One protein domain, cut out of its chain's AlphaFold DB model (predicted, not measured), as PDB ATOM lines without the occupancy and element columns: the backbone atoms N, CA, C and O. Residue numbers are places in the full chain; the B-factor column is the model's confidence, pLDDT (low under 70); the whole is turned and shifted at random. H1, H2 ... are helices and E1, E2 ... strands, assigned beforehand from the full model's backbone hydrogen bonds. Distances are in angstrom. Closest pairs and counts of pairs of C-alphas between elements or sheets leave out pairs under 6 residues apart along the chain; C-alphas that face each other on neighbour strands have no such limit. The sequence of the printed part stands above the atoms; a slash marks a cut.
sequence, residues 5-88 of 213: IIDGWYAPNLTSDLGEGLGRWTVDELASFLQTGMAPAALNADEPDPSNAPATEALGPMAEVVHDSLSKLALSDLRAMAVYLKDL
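Overview. This is residues 5 to 88 of the 213 residues of an uncharacterized protein of Halochromatium sp (UniProt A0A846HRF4). Two helices, H1 near the middle and the longer H4, pack closely and cross at a steep angle, H3 is set crosswise near the last residues of H1, and much of the rest is link: the lone strand E1 lies out at one edge, and the stretch from residue 44 to residue 60, with the short H2 just before it, loops out on the side of H1 away from H4. The printed part has 84 residues with one named strand and four named helices, in the order E1, H1, H2, H3, H4; no two named strands pair into a sheet. The class is mostly helix, although the named elements hold 40 of the 84 residues, which is under half. The whole is compact and rounded, with a radius of gyration of the C-alphas of 12.3 A and spans of 31 by 30 by 26 A.

Arrangement. E1, residues 9 to 13, pairs with no named strand, but its residues 9 to 10 form a short antiparallel pairing with residues 5 to 6. A long link of 13 residues leads to H1, residues 27 to 36, and E1 and H1 are apart. H1 is the hub and touches three other helices. After a tight link of three residues comes H2, residues 40 to 43, which only just touches H1, with 3 pairs of C-alphas within 8 A; the closest are those of Glu 29 and Pro 40, 6.4 A apart. A long link of 17 residues leads to H3, residues 61 to 68. H3 touches H1, and their closest C-alphas are those of Leu 34 and Val 66, 6.2 A apart. The lines of H1 and H3 are about perpendicular, at 78 degrees. E1 and H3 have 1 pair of C-alphas within 8 A, those of Trp 9 and Pro 61, 7.9 A apart. A short link of six residues leads to H4, residues 75 to 87, which touches H1 with 17 pairs of C-alphas within 8 A. Their closest C-alphas are those of Ala 31 and Leu 78, 5.0 A apart. H1 and H4 run opposite ways at a steep tilt of 55 degrees. Among the pairs that are apart are E1 and H4, H2 and H4, and H3 and H4. In H1, H3 and H4 every O i to N i+4 pair is within hydrogen-bond range; H2 is too short for such a pair, and its 1 pair of O i to N i+3 is within range.

Along the chain. E1 begins at C-alpha 9, at (177.746, 123.970, 168.067), and measures 13.0 A from first to last C-alpha. H1 measures 14.2 A, from Val 27 at (184.583, 134.779, 147.347) to Thr 36. H2 runs from Pro 40 to Leu 43, and H3, from Pro 61 to Asp 68, measures 10.3 A. H4, the longest helix with 13 residues, measures 18.3 A and ends at C-alpha 87, at (184.572, 124.932, 144.110).

Size, cuts and confidence. The printed part runs from residue 5 to residue 88 without a cut, within a full chain of 213 residues. The two C-alphas farthest apart are those of Asp 7 and Asp 46, 32.2 A from each other. The long links are E1 to H1 and H2 to H3; the C-alphas of residues 44 to 60 lie 8 to 20 A from the mean of all C-alphas. The mean pLDDT of the printed part is 86.3, and residues 42 to 50, of which 42 to 43 belong to H2, are under 70.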
ATOM      1  N   ILE A   5     177.616 118.633 164.080       89.56
ATOM      2  CA  ILE A   5     177.781 119.162 165.436       89.56
ATOM      3  C   ILE A   5     179.248 119.035 165.851       89.56
ATOM      4  O   ILE A   5     179.778 117.923 165.874       89.56
ATOM      5  N   ILE A   6     179.878 120.157 166.198       87.31
ATOM      6  CA  ILE A   6     181.255 120.243 166.700       87.31
ATOM      7  C   ILE A   6     181.214 120.928 168.064       87.31
ATOM      8  O   ILE A   6     180.727 122.047 168.191       87.31
ATOM      9  N   ASP A   7     181.648 120.221 169.108       86.75
ATOM     10  CA  ASP A   7     181.592 120.683 170.501       86.75
ATOM     11  C   ASP A   7     180.205 121.190 170.933       86.75
ATOM     12  O   ASP A   7     180.079 122.072 171.775       86.75
ATOM     13  N   GLY A   8     179.134 120.648 170.348       89.19
ATOM     14  CA  GLY A   8     177.753 121.057 170.616       89.19
ATOM     15  C   GLY A   8     177.265 122.272 169.819       89.19
ATOM     16  O   GLY A   8     176.082 122.579 169.921       89.19
ATOM     17  N   TRP A   9     178.121 122.932 169.037       90.19
ATOM     18  CA  TRP A   9     177.746 123.970 168.067       90.19
ATOM     19  C   TRP A   9     177.433 123.348 166.706       90.19
ATOM     20  O   TRP A   9     178.005 122.315 166.348       90.19
ATOM     21  N   TYR A  10     176.534 123.959 165.946       89.75
ATOM     22  CA  TYR A  10     176.222 123.562 164.586       89.75
ATOM     23  C   TYR A  10     177.186 124.223 163.600       89.75
ATOM     24  O   TYR A  10     177.196 125.427 163.388       89.75
ATOM     25  N   ALA A  11     178.018 123.406 162.962       88.94
ATOM     26  CA  ALA A  11     178.795 123.832 161.811       88.94
ATOM     27  C   ALA A  11     177.917 123.704 160.555       88.94
ATOM     28  O   ALA A  11     177.449 122.593 160.279       88.94
ATOM     29  N   PRO A  12     177.711 124.780 159.772       86.56
ATOM     30  CA  PRO A  12     176.858 124.750 158.588       86.56
ATOM     31  C   PRO A  12     177.490 123.978 157.419       86.56
ATOM     32  O   PRO A  12     178.652 123.559 157.437       86.56
ATOM     33  N   ASN A  13     176.703 123.761 156.364       89.25
ATOM     34  CA  ASN A  13     177.169 123.138 155.129       89.25
ATOM     35  C   ASN A  13     178.181 124.060 154.420       89.25
ATOM     36  O   ASN A  13     177.903 125.225 154.159       89.25
ATOM     37  N   LEU A  14     179.362 123.532 154.088       91.12
ATOM     38  CA  LEU A  14     180.442 124.308 153.461       91.12
ATOM     39  C   LEU A  14     180.486 124.159 151.933       91.12
ATOM     40  O   LEU A  14     181.392 124.674 151.287       91.12
ATOM     41  N   THR A  15     179.555 123.407 151.346       92.25
ATOM     42  CA  THR A  15     179.486 123.214 149.889       92.25
ATOM     43  C   THR A  15     178.778 124.378 149.205       92.25
ATOM     44  O   THR A  15     178.091 125.160 149.859       92.25
ATOM     45  N   SER A  16     178.857 124.472 147.878       90.31
ATOM     46  CA  SER A  16     178.167 125.516 147.103       90.31
ATOM     47  C   SER A  16     176.646 125.335 146.965       90.31
ATOM     48  O   SER A  16     176.036 125.888 146.052       90.31
ATOM     49  N   ASP A  17     176.011 124.583 147.868       90.25
ATOM     50  CA  ASP A  17     174.551 124.508 147.968       90.25
ATOM     51  C   ASP A  17     173.946 125.902 148.241       90.25
ATOM     52  O   ASP A  17     174.475 126.675 149.039       90.25
ATOM     53  N   LEU A  18     172.856 126.247 147.545       84.31
ATOM     54  CA  LEU A  18     172.222 127.575 147.618       84.31
ATOM     55  C   LEU A  18     171.278 127.746 148.816       84.31
ATOM     56  O   LEU A  18     170.933 128.878 149.153       84.31
ATOM     57  N   GLY A  19     170.810 126.651 149.414       80.69
ATOM     58  CA  GLY A  19     169.855 126.679 150.515       80.69
ATOM     59  C   GLY A  19     170.555 126.803 151.860       80.69
ATOM     60  O   GLY A  19     170.356 127.789 152.574       80.69
ATOM     61  N   GLU A  20     171.374 125.799 152.171       78.69
ATOM     62  CA  GLU A  20     172.041 125.623 153.470       78.69
ATOM     63  C   GLU A  20     173.566 125.761 153.377       78.69
ATOM     64  O   GLU A  20     174.241 125.810 154.404       78.69
ATOM     65  N   GLY A  21     174.107 125.801 152.156       87.12
ATOM     66  CA  GLY A  21     175.534 125.926 151.891       87.12
ATOM     67  C   GLY A  21     176.021 127.358 151.674       87.12
ATOM     68  O   GLY A  21     175.332 128.356 151.891       87.12
ATOM     69  N   LEU A  22     177.244 127.452 151.160       91.12
ATOM     70  CA  LEU A  22     177.907 128.706 150.834       91.12
ATOM     71  C   LEU A  22     177.471 129.272 149.481       91.12
ATOM     72  O   LEU A  22     178.010 130.288 149.069       91.12
ATOM     73  N   GLY A  23     176.525 128.664 148.758       89.75
ATOM     74  CA  GLY A  23     176.165 129.015 147.378       89.75
ATOM     75  C   GLY A  23     175.882 130.504 147.145       89.75
ATOM     76  O   GLY A  23     176.347 131.043 146.144       89.75
ATOM     77  N   ARG A  24     175.229 131.177 148.103       88.94
ATOM     78  CA  ARG A  24     174.910 132.620 148.052       88.94
ATOM     79  C   ARG A  24     176.082 133.559 148.363       88.94
ATOM     80  O   ARG A  24     175.994 134.743 148.084       88.94
ATOM     81  N   TRP A  25     177.168 133.046 148.933       91.94
ATOM     82  CA  TRP A  25     178.338 133.847 149.283       91.94
ATOM     83  C   TRP A  25     179.222 134.084 148.062       91.94
ATOM     84  O   TRP A  25     179.526 133.149 147.312       91.94
ATOM     85  N   THR A  26     179.711 135.305 147.900       93.25
ATOM     86  CA  THR A  26     180.843 135.597 147.018       93.25
ATOM     87  C   THR A  26     182.166 135.175 147.665       93.25
ATOM     88  O   THR A  26     182.262 134.956 148.874       93.25
ATOM     89  N   VAL A  27     183.223 135.062 146.854       95.38
ATOM     90  CA  VAL A  27     184.583 134.779 147.347       95.38
ATOM     91  C   VAL A  27     185.066 135.875 148.300       95.38
ATOM     92  O   VAL A  27     185.686 135.565 149.313       95.38
ATOM     93  N   ASP A  28     184.774 137.141 147.995       93.88
ATOM     94  CA  ASP A  28     185.206 138.274 148.816       93.88
ATOM     95  C   ASP A  28     184.447 138.349 150.148       93.88
ATOM     96  O   ASP A  28     185.070 138.576 151.182       93.88
ATOM     97  N   GLU A  29     183.134 138.092 150.158       92.31
ATOM     98  CA  GLU A  29     182.360 138.019 151.405       92.31
ATOM     99  C   GLU A  29     182.843 136.881 152.302       92.31
ATOM    100  O   GLU A  29     183.000 137.075 153.506       92.31
ATOM    101  N   LEU A  30     183.118 135.708 151.724       94.06
ATOM    102  CA  LEU A  30     183.625 134.569 152.482       94.06
ATOM    103  C   LEU A  30     185.042 134.828 153.004       94.06
ATOM    104  O   LEU A  30     185.327 134.525 154.157       94.06
ATOM    105  N   ALA A  31     185.923 135.430 152.201       94.94
ATOM    106  CA  ALA A  31     187.254 135.822 152.659       94.94
ATOM    107  C   ALA A  31     187.184 136.858 153.794       94.94
ATOM    108  O   ALA A  31     187.931 136.745 154.763       94.94
ATOM    109  N   SER A  32     186.260 137.823 153.704       91.00
ATOM    110  CA  SER A  32     185.996 138.782 154.778       91.00
ATOM    111  C   SER A  32     185.513 138.076 156.041       91.00
ATOM    112  O   SER A  32     186.078 138.310 157.101       91.00
ATOM    113  N   PHE A  33     184.532 137.177 155.937       91.12
ATOM    114  CA  PHE A  33     184.033 136.409 157.078       91.12
ATOM    115  C   PHE A  33     185.130 135.565 157.727       91.12
ATOM    116  O   PHE A  33     185.244 135.539 158.944       91.12
ATOM    117  N   LEU A  34     185.979 134.902 156.937       93.06
ATOM    118  CA  LEU A  34     187.112 134.153 157.479       93.06
ATOM    119  C   LEU A  34     188.101 135.074 158.212       93.06
ATOM    120  O   LEU A  34     188.731 134.637 159.166       93.06
ATOM    121  N   GLN A  35     188.234 136.337 157.797       91.62
ATOM    122  CA  GLN A  35     189.125 137.298 158.449       91.62
ATOM    123  C   GLN A  35     188.545 137.899 159.732       91.62
ATOM    124  O   GLN A  35     189.284 138.115 160.689       91.62
ATOM    125  N   THR A  36     187.256 138.237 159.720       86.81
ATOM    126  CA  THR A  36     186.612 139.064 160.754       86.81
ATOM    127  C   THR A  36     185.610 138.304 161.605       86.81
ATOM    128  O   THR A  36     185.108 138.841 162.580       86.81
ATOM    129  N   GLY A  37     185.232 137.095 161.196       87.38
ATOM    130  CA  GLY A  37     184.144 136.349 161.810       87.38
ATOM    131  C   GLY A  37     182.770 136.959 161.555       87.38
ATOM    132  O   GLY A  37     181.805 136.471 162.113       87.38
ATOM    133  N   MET A  38     182.629 137.993 160.720       84.88
ATOM    134  CA  MET A  38     181.339 138.631 160.446       84.88
ATOM    135  C   MET A  38     181.046 138.671 158.956       84.88
ATOM    136  O   MET A  38     181.882 139.078 158.144       84.88
ATOM    137  N   ALA A  39     179.823 138.299 158.592       83.00
ATOM    138  CA  ALA A  39     179.347 138.460 157.231       83.00
ATOM    139  C   ALA A  39     179.161 139.959 156.948       83.00
ATOM    140  O   ALA A  39     178.596 140.659 157.790       83.00
ATOM    141  N   PRO A  40     179.525 140.477 155.762       76.94
ATOM    142  CA  PRO A  40     179.272 141.880 155.425       76.94
ATOM    143  C   PRO A  40     177.795 142.290 155.553       76.94
ATOM    144  O   PRO A  40     177.491 143.423 155.928       76.94
ATOM    145  N   ALA A  41     176.870 141.354 155.309       72.88
ATOM    146  CA  ALA A  41     175.438 141.550 155.516       72.88
ATOM    147  C   ALA A  41     175.052 141.762 156.995       72.88
ATOM    148  O   ALA A  41     174.077 142.456 157.270       72.88
ATOM    149  N   ALA A  42     175.821 141.225 157.951       60.09
ATOM    150  CA  ALA A  42     175.581 141.425 159.381       60.09
ATOM    151  C   ALA A  42     175.819 142.875 159.828       60.09
ATOM    152  O   ALA A  42     175.220 143.315 160.801       60.09
ATOM    153  N   LEU A  43     176.625 143.638 159.079       60.78
ATOM    154  CA  LEU A  43     176.967 145.029 159.392       60.78
ATOM    155  C   LEU A  43     175.926 146.055 158.907       60.78
ATOM    156  O   LEU A  43     175.973 147.202 159.340       60.78
ATOM    157  N   ASN A  44     175.011 145.670 158.007       60.91
ATOM    158  CA  ASN A  44     174.095 146.587 157.307       60.91
ATOM    159  C   ASN A  44     172.618 146.138 157.376       60.91
ATOM    160  O   ASN A  44     171.838 146.424 156.469       60.91
ATOM    161  N   ALA A  45     172.238 145.375 158.402       56.62
ATOM    162  CA  ALA A  45     170.946 144.694 158.459       56.62
ATOM    163  C   ALA A  45     169.765 145.637 158.786       56.62
ATOM    164  O   ALA A  45     169.267 145.640 159.908       56.62
ATOM    165  N   ASP A  46     169.288 146.391 157.791       55.81
ATOM    166  CA  ASP A  46     167.956 147.013 157.825       55.81
ATOM    167  C   ASP A  46     166.868 146.009 157.375       55.81
ATOM    168  O   ASP A  46     165.819 145.936 158.017       55.81
ATOM    169  N   GLU A  47     167.133 145.168 156.354       59.41
ATOM    170  CA  GLU A  47     166.356 143.956 156.011       59.41
ATOM    171  C   GLU A  47     167.205 142.868 155.305       59.41
ATOM    172  O   GLU A  47     168.135 143.203 154.566       59.41
ATOM    173  N   PRO A  48     166.899 141.562 155.482       62.41
ATOM    174  CA  PRO A  48     167.625 140.475 154.823       62.41
ATOM    175  C   PRO A  48     167.277 140.378 153.329       62.41
ATOM    176  O   PRO A  48     166.141 140.069 152.972       62.41
ATOM    177  N   ASP A  49     168.262 140.561 152.449       69.94
ATOM    178  CA  ASP A  49     168.142 140.205 151.031       69.94
ATOM    179  C   ASP A  49     168.457 138.703 150.853       69.94
ATOM    180  O   ASP A  49     169.603 138.290 151.059       69.94
ATOM    181  N   PRO A  50     167.478 137.863 150.459       68.19
ATOM    182  CA  PRO A  50     167.663 136.417 150.332       68.19
ATOM    183  C   PRO A  50     168.612 136.017 149.193       68.19
ATOM    184  O   PRO A  50     168.946 134.837 149.075       68.19
ATOM    185  N   SER A  51     169.023 136.962 148.341       70.69
ATOM    186  CA  SER A  51     170.005 136.733 147.282       70.69
ATOM    187  C   SER A  51     171.460 136.880 147.749       70.69
ATOM    188  O   SER A  51     172.349 136.366 147.072       70.69
ATOM    189  N   ASN A  52     171.700 137.485 148.920       73.44
ATOM    190  CA  ASN A  52     173.037 137.725 149.465       73.44
ATOM    191  C   ASN A  52     173.456 136.667 150.501       73.44
ATOM    192  O   ASN A  52     172.671 135.809 150.928       73.44
ATOM    193  N   ALA A  53     174.724 136.731 150.921       77.25
ATOM    194  CA  ALA A  53     175.196 136.000 152.089       77.25
ATOM    195  C   ALA A  53     174.332 136.339 153.324       77.25
ATOM    196  O   ALA A  53     173.986 137.505 153.532       77.25
ATOM    197  N   PRO A  54     173.967 135.345 154.153       78.50
ATOM    198  CA  PRO A  54     173.173 135.587 155.346       78.50
ATOM    199  C   PRO A  54     173.925 136.496 156.333       78.50
ATOM    200  O   PRO A  54     175.139 136.383 156.497       78.50
ATOM    201  N   ALA A  55     173.190 137.377 157.015       79.88
ATOM    202  CA  ALA A  55     173.708 138.214 158.095       79.88
ATOM    203  C   ALA A  55     174.045 137.343 159.317       79.88
ATOM    204  O   ALA A  55     173.193 137.096 160.165       79.88
ATOM    205  N   THR A  56     175.267 136.819 159.367       82.38
ATOM    206  CA  THR A  56     175.733 135.896 160.407       82.38
ATOM    207  C   THR A  56     177.129 136.265 160.897       82.38
ATOM    208  O   THR A  56     177.854 137.029 160.255       82.38
ATOM    209  N   GLU A  57     177.498 135.694 162.031       84.31
ATOM    210  CA  GLU A  57     178.786 135.857 162.683       84.31
ATOM    211  C   GLU A  57     179.299 134.506 163.193       84.31
ATOM    212  O   GLU A  57     178.532 133.559 163.379       84.31
ATOM    213  N   ALA A  58     180.610 134.396 163.369       87.06
ATOM    214  CA  ALA A  58     181.262 133.213 163.884       87.06
ATOM    215  C   ALA A  58     180.936 133.061 165.372       87.06
ATOM    216  O   ALA A  58     181.165 133.966 166.172       87.06
ATOM    217  N   LEU A  59     180.425 131.888 165.736       84.38
ATOM    218  CA  LEU A  59     180.106 131.519 167.110       84.38
ATOM    219  C   LEU A  59     180.961 130.322 167.542       84.38
ATOM    220  O   LEU A  59     181.423 129.525 166.716       84.38
ATOM    221  N   GLY A  60     181.165 130.185 168.852       86.44
ATOM    222  CA  GLY A  60     181.842 129.028 169.431       86.44
ATOM    223  C   GLY A  60     183.253 128.791 168.865       86.44
ATOM    224  O   GLY A  60     183.999 129.750 168.679       86.44
ATOM    225  N   PRO A  61     183.628 127.535 168.545       87.19
ATOM    226  CA  PRO A  61     184.951 127.196 168.022       87.19
ATOM    227  C   PRO A  61     185.338 127.955 166.751       87.19
ATOM    228  O   PRO A  61     186.519 128.181 166.509       87.19
ATOM    229  N   MET A  62     184.371 128.363 165.919       88.88
ATOM    230  CA  MET A  62     184.695 129.151 164.730       88.88
ATOM    231  C   MET A  62     185.137 130.571 165.081       88.88
ATOM    232  O   MET A  62     185.985 131.105 164.371       88.88
ATOM    233  N   ALA A  63     184.622 131.157 166.168       85.75
ATOM    234  CA  ALA A  63     185.110 132.440 166.667       85.75
ATOM    235  C   ALA A  63     186.582 132.322 167.100       85.75
ATOM    236  O   ALA A  63     187.415 133.105 166.651       85.75
ATOM    237  N   GLU A  64     186.929 131.260 167.837       84.62
ATOM    238  CA  GLU A  64     188.315 130.974 168.238       84.62
ATOM    239  C   GLU A  64     189.228 130.773 167.019       84.62
ATOM    240  O   GLU A  64     190.305 131.352 166.939       84.62
ATOM    241  N   VAL A  65     188.793 130.003 166.016       89.62
ATOM    242  CA  VAL A  65     189.570 129.786 164.781       89.62
ATOM    243  C   VAL A  65     189.807 131.095 164.023       89.62
ATOM    244  O   VAL A  65     190.909 131.321 163.508       89.62
ATOM    245  N   VAL A  66     188.795 131.961 163.944       89.38
ATOM    246  CA  VAL A  66     188.930 133.286 163.330       89.38
ATOM    247  C   VAL A  66     189.947 134.115 164.104       89.38
ATOM    248  O   VAL A  66     190.924 134.594 163.521       89.38
ATOM    249  N   HIS A  67     189.762 134.248 165.414       84.12
ATOM    250  CA  HIS A  67     190.618 135.071 166.251       84.12
ATOM    251  C   HIS A  67     192.064 134.558 166.297       84.12
ATOM    252  O   HIS A  67     193.009 135.287 165.976       84.12
ATOM    253  N   ASP A  68     192.259 133.285 166.628       86.81
ATOM    254  CA  ASP A  68     193.582 132.732 166.890       86.81
ATOM    255  C   ASP A  68     194.366 132.396 165.621       86.81
ATOM    256  O   ASP A  68     195.600 132.303 165.683       86.81
ATOM    257  N   SER A  69     193.701 132.270 164.467       93.00
ATOM    258  CA  SER A  69     194.336 131.857 163.215       93.00
ATOM    259  C   SER A  69     193.982 132.738 162.018       93.00
ATOM    260  O   SER A  69     194.855 133.444 161.509       93.00
ATOM    261  N   LEU A  70     192.736 132.698 161.540       94.12
ATOM    262  CA  LEU A  70     192.401 133.191 160.198       94.12
ATOM    263  C   LEU A  70     192.524 134.713 160.061       94.12
ATOM    264  O   LEU A  70     192.973 135.200 159.024       94.12
ATOM    265  N   SER A  71     192.227 135.460 161.125       92.06
ATOM    266  CA  SER A  71     192.390 136.919 161.179       92.06
ATOM    267  C   SER A  71     193.834 137.385 160.946       92.06
ATOM    268  O   SER A  71     194.066 138.522 160.536       92.06
ATOM    269  N   LYS A  72     194.815 136.499 161.166       92.56
ATOM    270  CA  LYS A  72     196.257 136.767 161.036       92.56
ATOM    271  C   LYS A  72     196.793 136.455 159.635       92.56
ATOM    272  O   LYS A  72     197.965 136.720 159.360       92.56
ATOM    273  N   LEU A  73     195.972 135.876 158.756       95.75
ATOM    274  CA  LEU A  73     196.360 135.520 157.392       95.75
ATOM    275  C   LEU A  73     196.266 136.713 156.435       95.75
ATOM    276  O   LEU A  73     195.499 137.658 156.633       95.75
ATOM    277  N   ALA A  74     197.035 136.648 155.347       96.50
ATOM    278  CA  ALA A  74     196.907 137.608 154.264       96.50
ATOM    279  C   ALA A  74     195.569 137.415 153.534       96.50
ATOM    280  O   ALA A  74     195.122 136.291 153.296       96.50
ATOM    281  N   LEU A  75     194.962 138.516 153.082       93.69
ATOM    282  CA  LEU A  75     193.689 138.473 152.353       93.69
ATOM    283  C   LEU A  75     193.762 137.610 151.076       93.69
ATOM    284  O   LEU A  75     192.760 137.028 150.667       93.69
ATOM    285  N   SER A  76     194.935 137.497 150.443       97.44
ATOM    286  CA  SER A  76     195.147 136.603 149.297       97.44
ATOM    287  C   SER A  76     194.973 135.126 149.651       97.44
ATOM    288  O   SER A  76     194.393 134.384 148.859       97.44
ATOM    289  N   ASP A  77     195.427 134.709 150.833       98.38
ATOM    290  CA  ASP A  77     195.318 133.320 151.288       98.38
ATOM    291  C   ASP A  77     193.871 133.000 151.664       98.38
ATOM    292  O   ASP A  77     193.325 131.983 151.243       98.38
ATOM    293  N   LEU A  78     193.206 133.926 152.356       97.69
ATOM    294  CA  LEU A  78     191.785 133.813 152.694       97.69
ATOM    295  C   LEU A  78     190.904 133.734 151.440       97.69
ATOM    296  O   LEU A  78     189.983 132.921 151.376       97.69
ATOM    297  N   ARG A  79     191.225 134.507 150.394       98.06
ATOM    298  CA  ARG A  79     190.572 134.381 149.083       98.06
ATOM    299  C   ARG A  79     190.825 133.025 148.437       98.06
ATOM    300  O   ARG A  79     189.893 132.454 147.882       98.06
ATOM    301  N   ALA A  80     192.043 132.491 148.508       98.25
ATOM    302  CA  ALA A  80     192.338 131.163 147.973       98.25
ATOM    303  C   ALA A  80     191.534 130.069 148.698       98.25
ATOM    304  O   ALA A  80     190.959 129.194 148.049       98.25
ATOM    305  N   MET A  81     191.415 130.161 150.027       97.69
ATOM    306  CA  MET A  81     190.552 129.285 150.825       97.69
ATOM    307  C   MET A  81     189.082 129.417 150.414       97.69
ATOM    308  O   MET A  81     188.409 128.409 150.201       97.69
ATOM    309  N   ALA A  82     188.591 130.647 150.243       96.81
ATOM    310  CA  ALA A  82     187.223 130.908 149.813       96.81
ATOM    311  C   ALA A  82     186.935 130.350 148.409       96.81
ATOM    312  O   ALA A  82     185.893 129.729 148.205       96.81
ATOM    313  N   VAL A  83     187.864 130.494 147.457       97.44
ATOM    314  CA  VAL A  83     187.767 129.877 146.120       97.44
ATOM    315  C   VAL A  83     187.671 128.359 146.228       97.44
ATOM    316  O   VAL A  83     186.790 127.769 145.611       97.44
ATOM    317  N   TYR A  84     188.525 127.729 147.038       96.69
ATOM    318  CA  TYR A  84     188.476 126.281 147.248       96.69
ATOM    319  C   TYR A  84     187.123 125.827 147.809       96.69
ATOM    320  O   TYR A  84     186.524 124.893 147.281       96.69
ATOM    321  N   LEU A  85     186.606 126.506 148.839       95.31
ATOM    322  CA  LEU A  85     185.299 126.186 149.423       95.31
ATOM    323  C   LEU A  85     184.160 126.354 148.408       95.31
ATOM    324  O   LEU A  85     183.252 125.528 148.353       95.31
ATOM    325  N   LYS A  86     184.232 127.388 147.562       93.25
ATOM    326  CA  LYS A  86     183.246 127.651 146.505       93.25
ATOM    327  C   LYS A  86     183.306 126.649 145.346       93.25
ATOM    328  O   LYS A  86     182.302 126.476 144.660       93.25
ATOM    329  N   ASP A  87     184.434 125.978 145.133       94.69
ATOM    330  CA  ASP A  87     184.572 124.932 144.110       94.69
ATOM    331  C   ASP A  87     183.984 123.580 144.562       94.69
ATOM    332  O   ASP A  87     183.737 122.683 143.753       94.69
ATOM    333  N   LEU A  88     183.696 123.422 145.860       94.38
ATOM    334  CA  LEU A  88     183.091 122.199 146.379       94.38
ATOM    335  C   LEU A  88     181.686 121.996 145.784       94.38
ATOM    336  O   LEU A  88     180.820 122.868 145.938       94.38
TER     337      LEU A  88